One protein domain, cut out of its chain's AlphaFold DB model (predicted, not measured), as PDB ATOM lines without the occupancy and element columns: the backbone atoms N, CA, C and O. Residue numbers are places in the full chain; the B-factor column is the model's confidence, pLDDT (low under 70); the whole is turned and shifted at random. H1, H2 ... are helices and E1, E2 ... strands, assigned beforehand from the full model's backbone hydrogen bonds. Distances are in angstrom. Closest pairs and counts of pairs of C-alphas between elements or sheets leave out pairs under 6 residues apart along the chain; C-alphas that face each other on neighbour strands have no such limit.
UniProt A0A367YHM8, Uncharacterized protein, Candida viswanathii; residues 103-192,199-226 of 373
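What this domain is: This is residues 103 to 192 and 199 to 226 of the 373 residues of an uncharacterized protein of Candida viswanathii (UniProt A0A367YHM8). A long, strongly twisted sheet bends at E9, and a two-strand sheet, E3 with E7, bridges the open space between its E1-E2 end and its E5-E6 part. E4, E5 and E8 reach out to the other end, where H1 packs over one face. The printed part has 118 residues with nine named strands and one named helix, in the order E1 E2 E3 E4 E5 E6 E7 E8 H1 E9. It is mostly strand; the larger sheet is branched, with seven strands, and both sheets are antiparallel. The whole is compact, with a radius of gyration of the C-alphas of 15.5 A, and spans 57 by 26 by 22 A.

Where its parts are: E1 is residues 103 to 107, beginning at C-alpha 103 (2.097, 26.481, -35.909), and E2 is residues 110 to 116. E3 is residues 121 to 125 and E4 residues 133 to 138. E5, residues 141 to 151, is 30.9 A long and begins at C-alpha 141 (37.750, 2.648, -36.231). E6 is residues 154 to 157 and E7 residues 166 to 170. E8, residues 179 to 188, is 29.4 A long. H1 is residues 202 to 209. E9, residues 215 to 225, is 29.5 A long, bends by 65 degrees at residue 218 and ends at C-alpha 225 (-1.139, 26.655, -39.347).

How they stand to each other: E1 and E2 are an antiparallel hairpin, with N 105 and O 113 2.8 A apart. On the other side of E1 is E9, antiparallel, with N 106 and O 222 2.8 A apart. E9 pairs in a staggered way, with E1 over residues 221 to 225 and with E8 over residues 215 to 221; N 183 and O 215 are 2.8 A apart. E5 has E8 on one side, with N 144 and O 186 2.9 A apart, and E4 and E6 on the other. E4, E5 and E6 form a meander, each strand the antiparallel neighbour of the one before; N 135 and O 143 are 2.9 A apart, N 149 and O 156 2.9 A. E3 and E7 are antiparallel, with N 122 and O 169 2.8 A apart. The closest C-alphas of E2 and E3, Val 115 and Val 121, are 6.7 A apart; those of E6 and E7, Thr 157 and Ile 167, 6.0 A. H1 is on the branched sheet at a height of 9.4 A, only just over E4 alone, with 4 of its 8 C-alphas falling on E4 and 2 each on E5 and E8. It runs only just across the strands, at 61 degrees to E4 on the local plane. Every O i to N i+4 pair in H1 is within hydrogen-bond range.

The domain as a whole: The C-alphas farthest apart, Ser 192 and Val 226, are 57.7 A apart. Residues 193 to 198 are not printed, and C-alphas 192 and 199 are 18.1 A apart across the cut. Of the links printed whole, none is long. Residues 192, 199 and 200 are under 70 in pLDDT; the mean of the printed part is 93.2.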
ATOM      1  N   VAL A 103       2.171  27.731 -35.148       93.38
ATOM      2  CA  VAL A 103       2.097  26.481 -35.909       93.38
ATOM      3  C   VAL A 103       2.163  25.272 -34.994       93.38
ATOM      4  O   VAL A 103       2.910  25.262 -34.013       93.38
ATOM      5  N   ASP A 104       1.435  24.233 -35.378       95.19
ATOM      6  CA  ASP A 104       1.591  22.890 -34.840       95.19
ATOM      7  C   ASP A 104       2.697  22.176 -35.617       95.19
ATOM      8  O   ASP A 104       2.678  22.139 -36.846       95.19
ATOM      9  N   CYS A 105       3.656  21.595 -34.908       96.00
ATOM     10  CA  CYS A 105       4.668  20.709 -35.470       96.00
ATOM     11  C   CYS A 105       4.168  19.268 -35.369       96.00
ATOM     12  O   CYS A 105       3.752  18.832 -34.293       96.00
ATOM     13  N   TYR A 106       4.264  18.515 -36.459       96.06
ATOM     14  CA  TYR A 106       3.781  17.144 -36.556       96.06
ATOM     15  C   TYR A 106       4.936  16.162 -36.746       96.06
ATOM     16  O   TYR A 106       5.835  16.398 -37.550       96.06
ATOM     17  N   LEU A 107       4.875  15.036 -36.041       96.44
ATOM     18  CA  LEU A 107       5.708  13.855 -36.263       96.44
ATOM     19  C   LEU A 107       4.779  12.693 -36.609       96.44
ATOM     20  O   LEU A 107       3.930  12.326 -35.800       96.44
ATOM     21  N   ASN A 108       4.906  12.134 -37.811       94.50
ATOM     22  CA  ASN A 108       4.008  11.098 -38.333       94.50
ATOM     23  C   ASN A 108       2.522  11.494 -38.244       94.50
ATOM     24  O   ASN A 108       1.669  10.684 -37.889       94.50
ATOM     25  N   GLY A 109       2.216  12.770 -38.501       91.69
ATOM     26  CA  GLY A 109       0.855  13.311 -38.408       91.69
ATOM     27  C   GLY A 109       0.339  13.551 -36.982       91.69
ATOM     28  O   GLY A 109      -0.804  13.972 -36.825       91.69
ATOM     29  N   VAL A 110       1.153  13.342 -35.943       94.50
ATOM     30  CA  VAL A 110       0.795  13.629 -34.542       94.50
ATOM     31  C   VAL A 110       1.418  14.948 -34.101       94.50
ATOM     32  O   VAL A 110       2.617  15.145 -34.279       94.50
ATOM     33  N   VAL A 111       0.627  15.833 -33.489       95.38
ATOM     34  CA  VAL A 111       1.123  17.102 -32.928       95.38
ATOM     35  C   VAL A 111       2.108  16.816 -31.791       95.38
ATOM     36  O   VAL A 111       1.744  16.191 -30.795       95.38
ATOM     37  N   VAL A 112       3.349  17.290 -31.929       96.38
ATOM     38  CA  VAL A 112       4.410  17.136 -30.916       96.38
ATOM     39  C   VAL A 112       4.735  18.430 -30.176       96.38
ATOM     40  O   VAL A 112       5.149  18.388 -29.021       96.38
ATOM     41  N   SER A 113       4.546  19.585 -30.815       95.06
ATOM     42  CA  SER A 113       4.812  20.890 -30.207       95.06
ATOM     43  C   SER A 113       4.066  22.000 -30.933       95.06
ATOM     44  O   SER A 113       3.882  21.913 -32.141       95.06
ATOM     45  N   VAL A 114       3.719  23.070 -30.217       95.19
ATOM     46  CA  VAL A 114       3.137  24.293 -30.790       95.19
ATOM     47  C   VAL A 114       4.143  25.423 -30.630       95.19
ATOM     48  O   VAL A 114       4.582  25.702 -29.511       95.19
ATOM     49  N   VAL A 115       4.542  26.056 -31.730       95.31
ATOM     50  CA  VAL A 115       5.618  27.057 -31.735       95.31
ATOM     51  C   VAL A 115       5.239  28.298 -32.532       95.31
ATOM     52  O   VAL A 115       4.270  28.319 -33.283       95.31
ATOM     53  N   ASP A 116       5.999  29.371 -32.331       94.56
ATOM     54  CA  ASP A 116       5.903  30.570 -33.159       94.56
ATOM     55  C   ASP A 116       6.402  30.294 -34.582       94.56
ATOM     56  O   ASP A 116       7.434  29.656 -34.752       94.56
ATOM     57  N   TYR A 117       5.702  30.767 -35.605       92.69
ATOM     58  CA  TYR A 117       6.107  30.527 -36.988       92.69
ATOM     59  C   TYR A 117       7.417  31.241 -37.365       92.69
ATOM     60  O   TYR A 117       8.290  30.637 -37.990       92.69
ATOM     61  N   GLU A 118       7.577  32.502 -36.956       91.94
ATOM     62  CA  GLU A 118       8.719  33.339 -37.347       91.94
ATOM     63  C   GLU A 118       9.990  32.962 -36.574       91.94
ATOM     64  O   GLU A 118      11.080  32.860 -37.145       91.94
ATOM     65  N   ASN A 119       9.842  32.733 -35.264       93.12
ATOM     66  CA  ASN A 119      10.969  32.570 -34.340       93.12
ATOM     67  C   ASN A 119      11.044  31.189 -33.675       93.12
ATOM     68  O   ASN A 119      11.979  30.918 -32.921       93.12
ATOM     69  N   GLY A 120      10.053  30.330 -33.891       95.38
ATOM     70  CA  GLY A 120       9.977  29.026 -33.247       95.38
ATOM     71  C   GLY A 120      10.810  27.958 -33.944       95.38
ATOM     72  O   GLY A 120      11.110  28.015 -35.138       95.38
ATOM     73  N   VAL A 121      11.158  26.940 -33.163       97.12
ATOM     74  CA  VAL A 121      11.892  25.760 -33.615       97.12
ATOM     75  C   VAL A 121      11.086  24.532 -33.224       97.12
ATOM     76  O   VAL A 121      10.775  24.338 -32.052       97.12
ATOM     77  N   CYS A 122      10.738  23.710 -34.208       97.19
ATOM     78  CA  CYS A 122      10.111  22.422 -33.974       97.19
ATOM     79  C   CYS A 122      11.175  21.413 -33.527       97.19
ATOM     80  O   CYS A 122      12.178  21.212 -34.217       97.19
ATOM     81  N   HIS A 123      10.941  20.764 -32.387       97.88
ATOM     82  CA  HIS A 123      11.808  19.715 -31.857       97.88
ATOM     83  C   HIS A 123      11.162  18.346 -32.079       97.88
ATOM     84  O   HIS A 123      10.159  18.009 -31.452       97.88
ATOM     85  N   PHE A 124      11.753  17.538 -32.954       97.62
ATOM     86  CA  PHE A 124      11.252  16.211 -33.299       97.62
ATOM     87  C   PHE A 124      12.094  15.138 -32.623       97.62
ATOM     88  O   PHE A 124      13.276  14.988 -32.934       97.62
ATOM     89  N   THR A 125      11.488  14.381 -31.709       97.56
ATOM     90  CA  THR A 125      12.158  13.246 -31.060       97.56
ATOM     91  C   THR A 125      12.002  11.997 -31.921       97.56
ATOM     92  O   THR A 125      10.887  11.539 -32.158       97.56
ATOM     93  N   ILE A 126      13.117  11.434 -32.382       97.25
ATOM     94  CA  ILE A 126      13.149  10.196 -33.165       97.25
ATOM     95  C   ILE A 126      12.566   9.041 -32.330       97.25
ATOM     96  O   ILE A 126      12.981   8.907 -31.183       97.25
ATOM     97  N   PRO A 127      11.665   8.188 -32.855       95.81
ATOM     98  CA  PRO A 127      11.089   7.042 -32.130       95.81
ATOM     99  C   PRO A 127      12.103   5.988 -31.629       95.81
ATOM    100  O   PRO A 127      13.201   5.864 -32.166       95.81
ATOM    101  N   ASP A 128      11.750   5.214 -30.590       95.31
ATOM    102  CA  ASP A 128      12.662   4.271 -29.891       95.31
ATOM    103  C   ASP A 128      13.143   3.087 -30.734       95.31
ATOM    104  O   ASP A 128      14.195   2.513 -30.459       95.31
ATOM    105  N   ASN A 129      12.420   2.743 -31.797       95.56
ATOM    106  CA  ASN A 129      12.840   1.724 -32.757       95.56
ATOM    107  C   ASN A 129      14.006   2.181 -33.656       95.56
ATOM    108  O   ASN A 129      14.512   1.390 -34.451       95.56
ATOM    109  N   TYR A 130      14.446   3.431 -33.516       95.50
ATOM    110  CA  TYR A 130      15.539   4.034 -34.264       95.50
ATOM    111  C   TYR A 130      16.615   4.555 -33.289       95.50
ATOM    112  O   TYR A 130      16.629   5.739 -32.939       95.50
ATOM    113  N   PRO A 131      17.524   3.679 -32.819       95.56
ATOM    114  CA  PRO A 131      18.579   4.073 -31.895       95.56
ATOM    115  C   PRO A 131      19.661   4.907 -32.591       95.56
ATOM    116  O   PRO A 131      20.133   4.567 -33.675       95.56
ATOM    117  N   ALA A 132      20.106   5.971 -31.924       96.44
ATOM    118  CA  ALA A 132      21.336   6.669 -32.279       96.44
ATOM    119  C   ALA A 132      22.538   5.982 -31.609       96.44
ATOM    120  O   ALA A 132      22.409   5.387 -30.536       96.44
ATOM    121  N   LEU A 133      23.717   6.076 -32.227       97.12
ATOM    122  CA  LEU A 133      24.956   5.503 -31.703       97.12
ATOM    123  C   LEU A 133      26.161   6.354 -32.107       97.12
ATOM    124  O   LEU A 133      26.278   6.755 -33.263       97.12
ATOM    125  N   PHE A 134      27.106   6.547 -31.189       96.62
ATOM    126  CA  PHE A 134      28.390   7.169 -31.494       96.62
ATOM    127  C   PHE A 134      29.526   6.473 -30.747       96.62
ATOM    128  O   PHE A 134      29.782   6.731 -29.575       96.62
ATOM    129  N   ASN A 135      30.216   5.573 -31.443       94.81
ATOM    130  CA  ASN A 135      31.427   4.922 -30.965       94.81
ATOM    131  C   ASN A 135      32.585   5.329 -31.870       94.81
ATOM    132  O   ASN A 135      32.742   4.778 -32.958       94.81
ATOM    133  N   TYR A 136      33.396   6.286 -31.432       92.38
ATOM    134  CA  TYR A 136      34.552   6.758 -32.185       92.38
ATOM    135  C   TYR A 136      35.849   6.462 -31.429       92.38
ATOM    136  O   TYR A 136      36.052   6.938 -30.311       92.38
ATOM    137  N   TYR A 137      36.743   5.701 -32.061       89.88
ATOM    138  CA  TYR A 137      38.091   5.439 -31.550       89.88
ATOM    139  C   TYR A 137      39.161   6.111 -32.415       89.88
ATOM    140  O   TYR A 137      40.153   6.618 -31.889       89.88
ATOM    141  N   ALA A 138      38.963   6.106 -33.737       88.00
ATOM    142  CA  ALA A 138      39.842   6.725 -34.725       88.00
ATOM    143  C   ALA A 138      39.096   6.932 -36.062       88.00
ATOM    144  O   ALA A 138      38.086   6.272 -36.308       88.00
ATOM    145  N   PRO A 139      39.643   7.710 -37.019       86.88
ATOM    146  CA  PRO A 139      39.054   7.861 -38.360       86.88
ATOM    147  C   PRO A 139      38.892   6.548 -39.152       86.88
ATOM    148  O   PRO A 139      38.175   6.488 -40.150       86.88
ATOM    149  N   ASN A 140      39.578   5.481 -38.730       87.19
ATOM    150  CA  ASN A 140      39.502   4.143 -39.324       87.19
ATOM    151  C   ASN A 140      38.882   3.091 -38.387       87.19
ATOM    152  O   ASN A 140      38.902   1.909 -38.722       87.19
ATOM    153  N   ASP A 141      38.370   3.511 -37.232       90.75
ATOM    154  CA  ASP A 141      37.750   2.648 -36.231       90.75
ATOM    155  C   ASP A 141      36.597   3.396 -35.560       90.75
ATOM    156  O   ASP A 141      36.783   4.154 -34.601       90.75
ATOM    157  N   TYR A 142      35.413   3.248 -36.143       93.44
ATOM    158  CA  TYR A 142      34.220   3.921 -35.666       93.44
ATOM    159  C   TYR A 142      32.955   3.144 -36.018       93.44
ATOM    160  O   TYR A 142      32.888   2.381 -36.985       93.44
ATOM    161  N   TYR A 143      31.916   3.392 -35.239       96.31
ATOM    162  CA  TYR A 143      30.566   2.944 -35.500       96.31
ATOM    163  C   TYR A 143      29.606   4.067 -35.103       96.31
ATOM    164  O   TYR A 143      29.456   4.374 -33.922       96.31
ATOM    165  N   VAL A 144      29.005   4.706 -36.107       97.38
ATOM    166  CA  VAL A 144      28.133   5.868 -35.940       97.38
ATOM    167  C   VAL A 144      26.783   5.639 -36.616       97.38
ATOM    168  O   VAL A 144      26.704   5.101 -37.724       97.38
ATOM    169  N   GLN A 145      25.725   6.053 -35.929       97.81
ATOM    170  CA  GLN A 145      24.348   6.023 -36.394       97.81
ATOM    171  C   GLN A 145      23.642   7.298 -35.932       97.81
ATOM    172  O   GLN A 145      23.531   7.546 -34.733       97.81
ATOM    173  N   TYR A 146      23.187   8.110 -36.881       98.06
ATOM    174  CA  TYR A 146      22.501   9.374 -36.609       98.06
ATOM    175  C   TYR A 146      21.417   9.635 -37.655       98.06
ATOM    176  O   TYR A 146      21.296   8.907 -38.646       98.06
ATOM    177  N   TYR A 147      20.623  10.675 -37.417       98.25
ATOM    178  CA  TYR A 147      19.459  10.999 -38.229       98.25
ATOM    179  C   TYR A 147      19.529  12.437 -38.718       98.25
ATOM    180  O   TYR A 147      20.077  13.309 -38.038       98.25
ATOM    181  N   TYR A 148      18.964  12.692 -39.894       98.25
ATOM    182  CA  TYR A 148      18.808  14.047 -40.399       98.25
ATOM    183  C   TYR A 148      17.502  14.237 -41.164       98.25
ATOM    184  O   TYR A 148      16.953  13.298 -41.738       98.25
ATOM    185  N   ALA A 149      17.030  15.479 -41.188       97.50
ATOM    186  CA  ALA A 149      16.003  15.954 -42.105       97.50
ATOM    187  C   ALA A 149      16.656  16.871 -43.142       97.50
ATOM    188  O   ALA A 149      17.554  17.644 -42.802       97.50
ATOM    189  N   LYS A 150      16.219  16.800 -44.402       96.38
ATOM    190  CA  LYS A 150      16.685  17.707 -45.456       96.38
ATOM    191  C   LYS A 150      15.557  18.660 -45.826       96.38
ATOM    192  O   LYS A 150      14.579  18.234 -46.425       96.38
ATOM    193  N   VAL A 151      15.711  19.933 -45.473       95.62
ATOM    194  CA  VAL A 151      14.696  20.977 -45.679       95.62
ATOM    195  C   VAL A 151      15.324  22.099 -46.488       95.62
ATOM    196  O   VAL A 151      16.378  22.602 -46.105       95.62
ATOM    197  N   ASN A 152      14.744  22.446 -47.638       92.88
ATOM    198  CA  ASN A 152      15.293  23.470 -48.541       92.88
ATOM    199  C   ASN A 152      16.780  23.253 -48.899       92.88
ATOM    200  O   ASN A 152      17.554  24.192 -49.061       92.88
ATOM    201  N   GLY A 153      17.206  21.988 -48.994       91.88
ATOM    202  CA  GLY A 153      18.597  21.609 -49.266       91.88
ATOM    203  C   GLY A 153      19.531  21.621 -48.050       91.88
ATOM    204  O   GLY A 153      20.641  21.103 -48.155       91.88
ATOM    205  N   ILE A 154      19.082  22.119 -46.898       94.31
ATOM    206  CA  ILE A 154      19.845  22.166 -45.646       94.31
ATOM    207  C   ILE A 154      19.602  20.877 -44.853       94.31
ATOM    208  O   ILE A 154      18.457  20.459 -44.666       94.31
ATOM    209  N   LYS A 155      20.680  20.241 -44.379       96.25
ATOM    210  CA  LYS A 155      20.602  19.079 -43.485       96.25
ATOM    211  C   LYS A 155      20.526  19.544 -42.032       96.25
ATOM    212  O   LYS A 155      21.452  20.174 -41.532       96.25
ATOM    213  N   TYR A 156      19.450  19.174 -41.353       97.19
ATOM    214  CA  TYR A 156      19.280  19.329 -39.912       97.19
ATOM    215  C   TYR A 156      19.551  17.980 -39.257       97.19
ATOM    216  O   TYR A 156      18.750  17.055 -39.393       97.19
ATOM    217  N   THR A 157      20.700  17.842 -38.601       97.25
ATOM    218  CA  THR A 157      21.142  16.584 -37.988       97.25
ATOM    219  C   THR A 157      20.766  16.523 -36.512       97.25
ATOM    220  O   THR A 157      20.701  17.544 -35.828       97.25
ATOM    221  N   THR A 158      20.582  15.314 -35.991       97.25
ATOM    222  CA  THR A 158      20.644  15.083 -34.546       97.25
ATOM    223  C   THR A 158      22.045  15.374 -34.007       97.25
ATOM    224  O   THR A 158      23.022  15.369 -34.758       97.25
ATOM    225  N   ASP A 159      22.165  15.569 -32.695       96.19
ATOM    226  CA  ASP A 159      23.471  15.657 -32.041       96.19
ATOM    227  C   ASP A 159      24.224  14.322 -32.158       96.19
ATOM    228  O   ASP A 159      23.856  13.322 -31.540       96.19
ATOM    229  N   ILE A 160      25.263  14.293 -32.991       95.88
ATOM    230  CA  ILE A 160      26.001  13.068 -33.302       95.88
ATOM    231  C   ILE A 160      26.873  12.646 -32.115       95.88
ATOM    232  O   ILE A 160      26.906  11.466 -31.779       95.88
ATOM    233  N   GLN A 161      27.560  13.586 -31.459       94.06
ATOM    234  CA  GLN A 161      28.552  13.267 -30.424       94.06
ATOM    235  C   GLN A 161      27.895  12.777 -29.137       94.06
ATOM    236  O   GLN A 161      28.373  11.831 -28.509       94.06
ATOM    237  N   TYR A 162      26.779  13.403 -28.767       96.06
ATOM    238  CA  TYR A 162      26.050  13.081 -27.544       96.06
ATOM    239  C   TYR A 162      24.899  12.100 -27.778       96.06
ATOM    240  O   TYR A 162      24.066  11.909 -26.894       96.06
ATOM    241  N   VAL A 163      24.864  11.445 -28.947       95.94
ATOM    242  CA  VAL A 163      23.861  10.422 -29.282       95.94
ATOM    243  C   VAL A 163      22.436  10.983 -29.140       95.94
ATOM    244  O   VAL A 163      21.506  10.336 -28.654       95.94
ATOM    245  N   GLY A 164      22.273  12.242 -29.541       96.69
ATOM    246  CA  GLY A 164      21.012  12.948 -29.492       96.69
ATOM    247  C   GLY A 164      19.990  12.321 -30.428       96.69
ATOM    248  O   GLY A 164      20.303  11.797 -31.495       96.69
ATOM    249  N   ARG A 165      18.727  12.405 -30.019       96.44
ATOM    250  CA  ARG A 165      17.577  11.893 -30.776       96.44
ATOM    251  C   ARG A 165      16.583  12.989 -31.128       96.44
ATOM    252  O   ARG A 165      15.463  12.687 -31.509       96.44
ATOM    253  N   VAL A 166      16.972  14.250 -30.976       97.69
ATOM    254  CA  VAL A 166      16.123  15.396 -31.298       97.69
ATOM    255  C   VAL A 166      16.672  16.074 -32.543       97.69
ATOM    256  O   VAL A 166      17.837  16.469 -32.566       97.69
ATOM    257  N   ILE A 167      15.832  16.210 -33.566       97.19
ATOM    258  CA  ILE A 167      16.093  17.074 -34.718       97.19
ATOM    259  C   ILE A 167      15.377  18.396 -34.465       97.19
ATOM    260  O   ILE A 167      14.183  18.413 -34.167       97.19
ATOM    261  N   SER A 168      16.112  19.497 -34.580       97.56
ATOM    262  CA  SER A 168      15.580  20.846 -34.390       97.56
ATOM    263  C   SER A 168      15.505  21.546 -35.742       97.56
ATOM    264  O   SER A 168      16.542  21.779 -36.358       97.56
ATOM    265  N   VAL A 169      14.294  21.864 -36.203       97.25
ATOM    266  CA  VAL A 169      14.065  22.539 -37.492       97.25
ATOM    267  C   VAL A 169      13.283  23.833 -37.255       97.25
ATOM    268  O   VAL A 169      12.255  23.790 -36.577       97.25
ATOM    269  N   PRO A 170      13.723  24.989 -37.782       96.69
ATOM    270  CA  PRO A 170      12.959  26.225 -37.680       96.69
ATOM    271  C   PRO A 170      11.578  26.076 -38.326       96.69
ATOM    272  O   PRO A 170      11.452  25.542 -39.428       96.69
ATOM    273  N   ALA A 171      10.543  26.576 -37.654       94.94
ATOM    274  CA  ALA A 171       9.157  26.417 -38.085       94.94
ATOM    275  C   ALA A 171       8.908  26.961 -39.501       94.94
ATOM    276  O   ALA A 171       8.268  26.298 -40.314       94.94
ATOM    277  N   ARG A 172       9.478  28.125 -39.822       93.62
ATOM    278  CA  ARG A 172       9.388  28.755 -41.148       93.62
ATOM    279  C   ARG A 172       9.889  27.896 -42.313       93.62
ATOM    280  O   ARG A 172       9.520  28.154 -43.450       93.62
ATOM    281  N   GLU A 173      10.726  26.895 -42.048       94.19
ATOM    282  CA  GLU A 173      11.295  26.038 -43.092       94.19
ATOM    283  C   GLU A 173      10.373  24.855 -43.438       94.19
ATOM    284  O   GLU A 173      10.561  24.224 -44.468       94.19
ATOM    285  N   LEU A 174       9.372  24.545 -42.602       92.12
ATOM    286  CA  LEU A 174       8.578  23.306 -42.691       92.12
ATOM    287  C   LEU A 174       7.258  23.412 -43.479       92.12
ATOM    288  O   LEU A 174       6.562  22.407 -43.554       92.12
ATOM    289  N   LEU A 175       6.929  24.593 -44.023       81.75
ATOM    290  CA  LEU A 175       5.710  25.037 -44.748       81.75
ATOM    291  C   LEU A 175       4.684  23.980 -45.229       81.75
ATOM    292  O   LEU A 175       4.355  23.918 -46.411       81.75
ATOM    293  N   GLY A 176       4.117  23.180 -44.330       78.12
ATOM    294  CA  GLY A 176       3.190  22.109 -44.685       78.12
ATOM    295  C   GLY A 176       3.785  21.003 -45.558       78.12
ATOM    296  O   GLY A 176       3.023  20.202 -46.090       78.12
ATOM    297  N   GLU A 177       5.106  20.928 -45.723       81.88
ATOM    298  CA  GLU A 177       5.739  19.846 -46.476       81.88
ATOM    299  C   GLU A 177       5.951  18.637 -45.559       81.88
ATOM    300  O   GLU A 177       6.463  18.751 -44.445       81.88
ATOM    301  N   GLY A 178       5.527  17.459 -46.018       90.38
ATOM    302  CA  GLY A 178       5.836  16.194 -45.356       90.38
ATOM    303  C   GLY A 178       7.271  15.786 -45.667       90.38
ATOM    304  O   GLY A 178       7.538  15.223 -46.727       90.38
ATOM    305  N   ILE A 179       8.195  16.068 -44.754       95.88
ATOM    306  CA  ILE A 179       9.624  15.811 -44.944       95.88
ATOM    307  C   ILE A 179       9.979  14.465 -44.339       95.88
ATOM    308  O   ILE A 179       9.746  14.214 -43.157       95.88
ATOM    309  N   VAL A 180      10.576  13.600 -45.150       97.00
ATOM    310  CA  VAL A 180      11.048  12.286 -44.714       97.00
ATOM    311  C   VAL A 180      12.366  12.423 -43.951       97.00
ATOM    312  O   VAL A 180      13.254  13.186 -44.341       97.00
ATOM    313  N   LEU A 181      12.508  11.666 -42.864       97.62
ATOM    314  CA  LEU A 181      13.769  11.552 -42.138       97.62
ATOM    315  C   LEU A 181      14.699  10.528 -42.788       97.62
ATOM    316  O   LEU A 181      14.264   9.500 -43.300       97.62
ATOM    317  N   TYR A 182      15.998  10.781 -42.703       98.25
ATOM    318  CA  TYR A 182      17.037   9.904 -43.223       98.25
ATOM    319  C   TYR A 182      17.903   9.377 -42.086       98.25
ATOM    320  O   TYR A 182      18.249  10.102 -41.153       98.25
ATOM    321  N   GLN A 183      18.280   8.108 -42.185       97.81
ATOM    322  CA  GLN A 183      19.216   7.450 -41.290       97.81
ATOM    323  C   GLN A 183      20.569   7.293 -41.969       97.81
ATOM    324  O   GLN A 183      20.672   6.707 -43.048       97.81
ATOM    325  N   VAL A 184      21.622   7.729 -41.290       97.88
ATOM    326  CA  VAL A 184      22.998   7.425 -41.675       97.88
ATOM    327  C   VAL A 184      23.530   6.362 -40.733       97.88
ATOM    328  O   VAL A 184      23.450   6.503 -39.515       97.88
ATOM    329  N   HIS A 185      24.078   5.294 -41.301       96.94
ATOM    330  CA  HIS A 185      24.716   4.212 -40.565       96.94
ATOM    331  C   HIS A 185      26.072   3.940 -41.208       96.94
ATOM    332  O   HIS A 185      26.146   3.388 -42.301       96.94
ATOM    333  N   GLN A 186      27.145   4.327 -40.519       95.62
ATOM    334  CA  GLN A 186      28.510   4.151 -40.996       95.62
ATOM    335  C   GLN A 186      29.322   3.354 -39.976       95.62
ATOM    336  O   GLN A 186      29.317   3.634 -38.776       95.62
ATOM    337  N   LYS A 187      30.052   2.355 -40.468       95.19
ATOM    338  CA  LYS A 187      30.923   1.511 -39.655       95.19
ATOM    339  C   LYS A 187      32.245   1.298 -40.371       95.19
ATOM    340  O   LYS A 187      32.273   0.898 -41.532       95.19
ATOM    341  N   LYS A 188      33.340   1.501 -39.648       92.75
ATOM    342  CA  LYS A 188      34.691   1.212 -40.113       92.75
ATOM    343  C   LYS A 188      35.459   0.506 -39.009       92.75
ATOM    344  O   LYS A 188      35.392   0.903 -37.855       92.75
ATOM    345  N   THR A 189      36.165  -0.555 -39.368       88.50
ATOM    346  CA  THR A 189      36.969  -1.358 -38.442       88.50
ATOM    347  C   THR A 189      38.406  -1.381 -38.968       88.50
ATOM    348  O   THR A 189      38.599  -1.474 -40.187       88.50
ATOM    349  N   PRO A 190      39.429  -1.267 -38.105       84.75
ATOM    350  CA  PRO A 190      40.807  -1.117 -38.546       84.75
ATOM    351  C   PRO A 190      41.285  -2.389 -39.254       84.75
ATOM    352  O   PRO A 190      41.226  -3.485 -38.705       84.75
ATOM    353  N   SER A 191      41.795  -2.232 -40.478       73.56
ATOM    354  CA  SER A 191      42.232  -3.357 -41.320       73.56
ATOM    355  C   SER A 191      43.611  -3.921 -40.922       73.56
ATOM    356  O   SER A 191      43.954  -5.048 -41.265       73.56
ATOM    357  N   SER A 192      44.432  -3.193 -40.151       66.06
ATOM    358  CA  SER A 192      45.698  -3.730 -39.627       66.06
ATOM    359  C   SER A 192      46.269  -2.939 -38.440       66.06
ATOM    360  O   SER A 192      45.977  -1.766 -38.221       66.06
ATOM    361  N   ARG A 199      44.020  11.341 -31.050       60.66
ATOM    362  CA  ARG A 199      42.759  11.547 -30.324       60.66
ATOM    363  C   ARG A 199      42.176  12.957 -30.528       60.66
ATOM    364  O   ARG A 199      41.385  13.398 -29.708       60.66
ATOM    365  N   GLY A 200      42.628  13.681 -31.553       61.69
ATOM    366  CA  GLY A 200      42.371  15.115 -31.715       61.69
ATOM    367  C   GLY A 200      41.245  15.482 -32.677       61.69
ATOM    368  O   GLY A 200      40.786  16.612 -32.627       61.69
ATOM    369  N   ASP A 201      40.767  14.550 -33.502       83.06
ATOM    370  CA  ASP A 201      40.074  14.922 -34.745       83.06
ATOM    371  C   ASP A 201      38.583  14.517 -34.725       83.06
ATOM    372  O   ASP A 201      38.014  14.153 -35.755       83.06
ATOM    373  N   VAL A 202      37.943  14.493 -33.545       89.81
ATOM    374  CA  VAL A 202      36.521  14.102 -33.416       89.81
ATOM    375  C   VAL A 202      35.617  15.109 -34.120       89.81
ATOM    376  O   VAL A 202      34.732  14.698 -34.864       89.81
ATOM    377  N   ASP A 203      35.852  16.407 -33.925       90.88
ATOM    378  CA  ASP A 203      35.045  17.459 -34.547       90.88
ATOM    379  C   ASP A 203      35.213  17.462 -36.070       90.88
ATOM    380  O   ASP A 203      34.220  17.505 -36.795       90.88
ATOM    381  N   ASP A 204      36.445  17.295 -36.560       91.19
ATOM    382  CA  ASP A 204      36.734  17.135 -37.991       91.19
ATOM    383  C   ASP A 204      36.050  15.886 -38.566       91.19
ATOM    384  O   ASP A 204      35.486  15.913 -39.662       91.19
ATOM    385  N   PHE A 205      36.053  14.780 -37.814       92.56
ATOM    386  CA  PHE A 205      35.329  13.573 -38.195       92.56
ATOM    387  C   PHE A 205      33.819  13.823 -38.264       92.56
ATOM    388  O   PHE A 205      33.197  13.457 -39.257       92.56
ATOM    389  N   VAL A 206      33.226  14.469 -37.260       94.00
ATOM    390  CA  VAL A 206      31.792  14.791 -37.234       94.00
ATOM    391  C   VAL A 206      31.423  15.728 -38.382       94.00
ATOM    392  O   VAL A 206      30.420  15.489 -39.053       94.00
ATOM    393  N   ALA A 207      32.254  16.729 -38.678       92.38
ATOM    394  CA  ALA A 207      32.072  17.606 -39.831       92.38
ATOM    395  C   ALA A 207      32.090  16.814 -41.150       92.38
ATOM    396  O   ALA A 207      31.229  17.027 -42.002       92.38
ATOM    397  N   SER A 208      32.991  15.832 -41.287       93.06
ATOM    398  CA  SER A 208      33.059  14.970 -42.478       93.06
ATOM    399  C   SER A 208      31.820  14.087 -42.687       93.06
ATOM    400  O   SER A 208      31.580  13.615 -43.798       93.06
ATOM    401  N   LEU A 209      31.010  13.864 -41.643       93.56
ATOM    402  CA  LEU A 209      29.750  13.127 -41.763       93.56
ATOM    403  C   LEU A 209      28.636  13.970 -42.406       93.56
ATOM    404  O   LEU A 209      27.685  13.400 -42.934       93.56
ATOM    405  N   GLY A 210      28.743  15.305 -42.423       90.00
ATOM    406  CA  GLY A 210      27.720  16.183 -43.012       90.00
ATOM    407  C   GLY A 210      27.415  15.876 -44.487       90.00
ATOM    408  O   GLY A 210      26.265  15.962 -44.929       90.00
ATOM    409  N   ASP A 211      28.422  15.413 -45.227       90.69
ATOM    410  CA  ASP A 211      28.314  15.089 -46.652       90.69
ATOM    411  C   ASP A 211      27.791  13.670 -46.923       90.69
ATOM    412  O   ASP A 211      27.486  13.322 -48.064       90.69
ATOM    413  N   VAL A 212      27.639  12.838 -45.890       95.69
ATOM    414  CA  VAL A 212      27.144  11.468 -46.047       95.69
ATOM    415  C   VAL A 212      25.634  11.487 -46.301       95.69
ATOM    416  O   VAL A 212      24.871  12.179 -45.618       95.69
ATOM    417  N   GLU A 213      25.194  10.734 -47.306       96.50
ATOM    418  CA  GLU A 213      23.775  10.521 -47.596       96.50
ATOM    419  C   GLU A 213      23.247   9.290 -46.853       96.50
ATOM    420  O   GLU A 213      23.934   8.274 -46.719       96.50
ATOM    421  N   GLY A 214      22.022   9.402 -46.344       96.50
ATOM    422  CA  GLY A 214      21.353   8.363 -45.569       96.50
ATOM    423  C   GLY A 214      20.315   7.569 -46.358       96.50
ATOM    424  O   GLY A 214      20.013   7.847 -47.516       96.50
ATOM    425  N   THR A 215      19.727   6.581 -45.690       97.62
ATOM    426  CA  THR A 215      18.559   5.829 -46.169       97.62
ATOM    427  C   THR A 215      17.284   6.462 -45.618       97.62
ATOM    428  O   THR A 215      17.234   6.795 -44.436       97.62
ATOM    429  N   ALA A 216      16.263   6.634 -46.457       97.44
ATOM    430  CA  ALA A 216      14.972   7.174 -46.036       97.44
ATOM    431  C   ALA A 216      14.279   6.258 -45.009       97.44
ATOM    432  O   ALA A 216      14.330   5.032 -45.123       97.44
ATOM    433  N   LEU A 217      13.629   6.864 -44.018       96.44
ATOM    434  CA  LEU A 217      12.821   6.193 -43.004       96.44
ATOM    435  C   LEU A 217      11.331   6.358 -43.293       96.44
ATOM    436  O   LEU A 217      10.914   7.304 -43.949       96.44
ATOM    437  N   ASP A 218      10.519   5.488 -42.699       94.94
ATOM    438  CA  ASP A 218       9.065   5.669 -42.629       94.94
ATOM    439  C   ASP A 218       8.692   6.592 -41.453       94.94
ATOM    440  O   ASP A 218       7.947   6.240 -40.540       94.94
ATOM    441  N   VAL A 219       9.345   7.756 -41.402       95.44
ATOM    442  CA  VAL A 219       9.092   8.801 -40.409       95.44
ATOM    443  C   VAL A 219       9.053  10.137 -41.127       95.44
ATOM    444  O   VAL A 219      10.000  10.493 -41.833       95.44
ATOM    445  N   THR A 220       7.968  10.878 -40.928       96.19
ATOM    446  CA  THR A 220       7.726  12.176 -41.555       96.19
ATOM    447  C   THR A 220       7.588  13.275 -40.511       96.19
ATOM    448  O   THR A 220       7.016  13.074 -39.439       96.19
ATOM    449  N   ILE A 221       8.120  14.452 -40.825       96.56
ATOM    450  CA  ILE A 221       7.942  15.678 -40.045       96.56
ATOM    451  C   ILE A 221       7.257  16.731 -40.910       96.56
ATOM    452  O   ILE A 221       7.505  16.797 -42.111       96.56
ATOM    453  N   SER A 222       6.403  17.554 -40.314       95.00
ATOM    454  CA  SER A 222       5.761  18.681 -41.001       95.00
ATOM    455  C   SER A 222       5.301  19.737 -39.998       95.00
ATOM    456  O   SER A 222       5.439  19.563 -38.783       95.00
ATOM    457  N   ASN A 223       4.749  20.847 -40.488       92.69
ATOM    458  CA  ASN A 223       3.999  21.788 -39.663       92.69
ATOM    459  C   ASN A 223       2.635  22.125 -40.289       92.69
ATOM    460  O   ASN A 223       2.411  21.884 -41.471       92.69
ATOM    461  N   ALA A 224       1.721  22.682 -39.497       90.88
ATOM    462  CA  ALA A 224       0.491  23.275 -40.009       90.88
ATOM    463  C   ALA A 224       0.107  24.523 -39.217       90.88
ATOM    464  O   ALA A 224       0.446  24.687 -38.045       90.88
ATOM    465  N   ILE A 225      -0.618  25.407 -39.892       86.12
ATOM    466  CA  ILE A 225      -1.139  26.655 -39.347       86.12
ATOM    467  C   ILE A 225      -2.250  26.337 -38.332       86.12
ATOM    468  O   ILE A 225      -3.276  25.772 -38.716       86.12
ATOM    469  N   VAL A 226      -2.082  26.736 -37.063       80.44
ATOM    470  CA  VAL A 226      -3.157  26.682 -36.060       80.44
ATOM    471  C   VAL A 226      -4.198  27.736 -36.421       80.44
ATOM    472  O   VAL A 226      -3.973  28.935 -36.266       80.44
TER     473      VAL A 226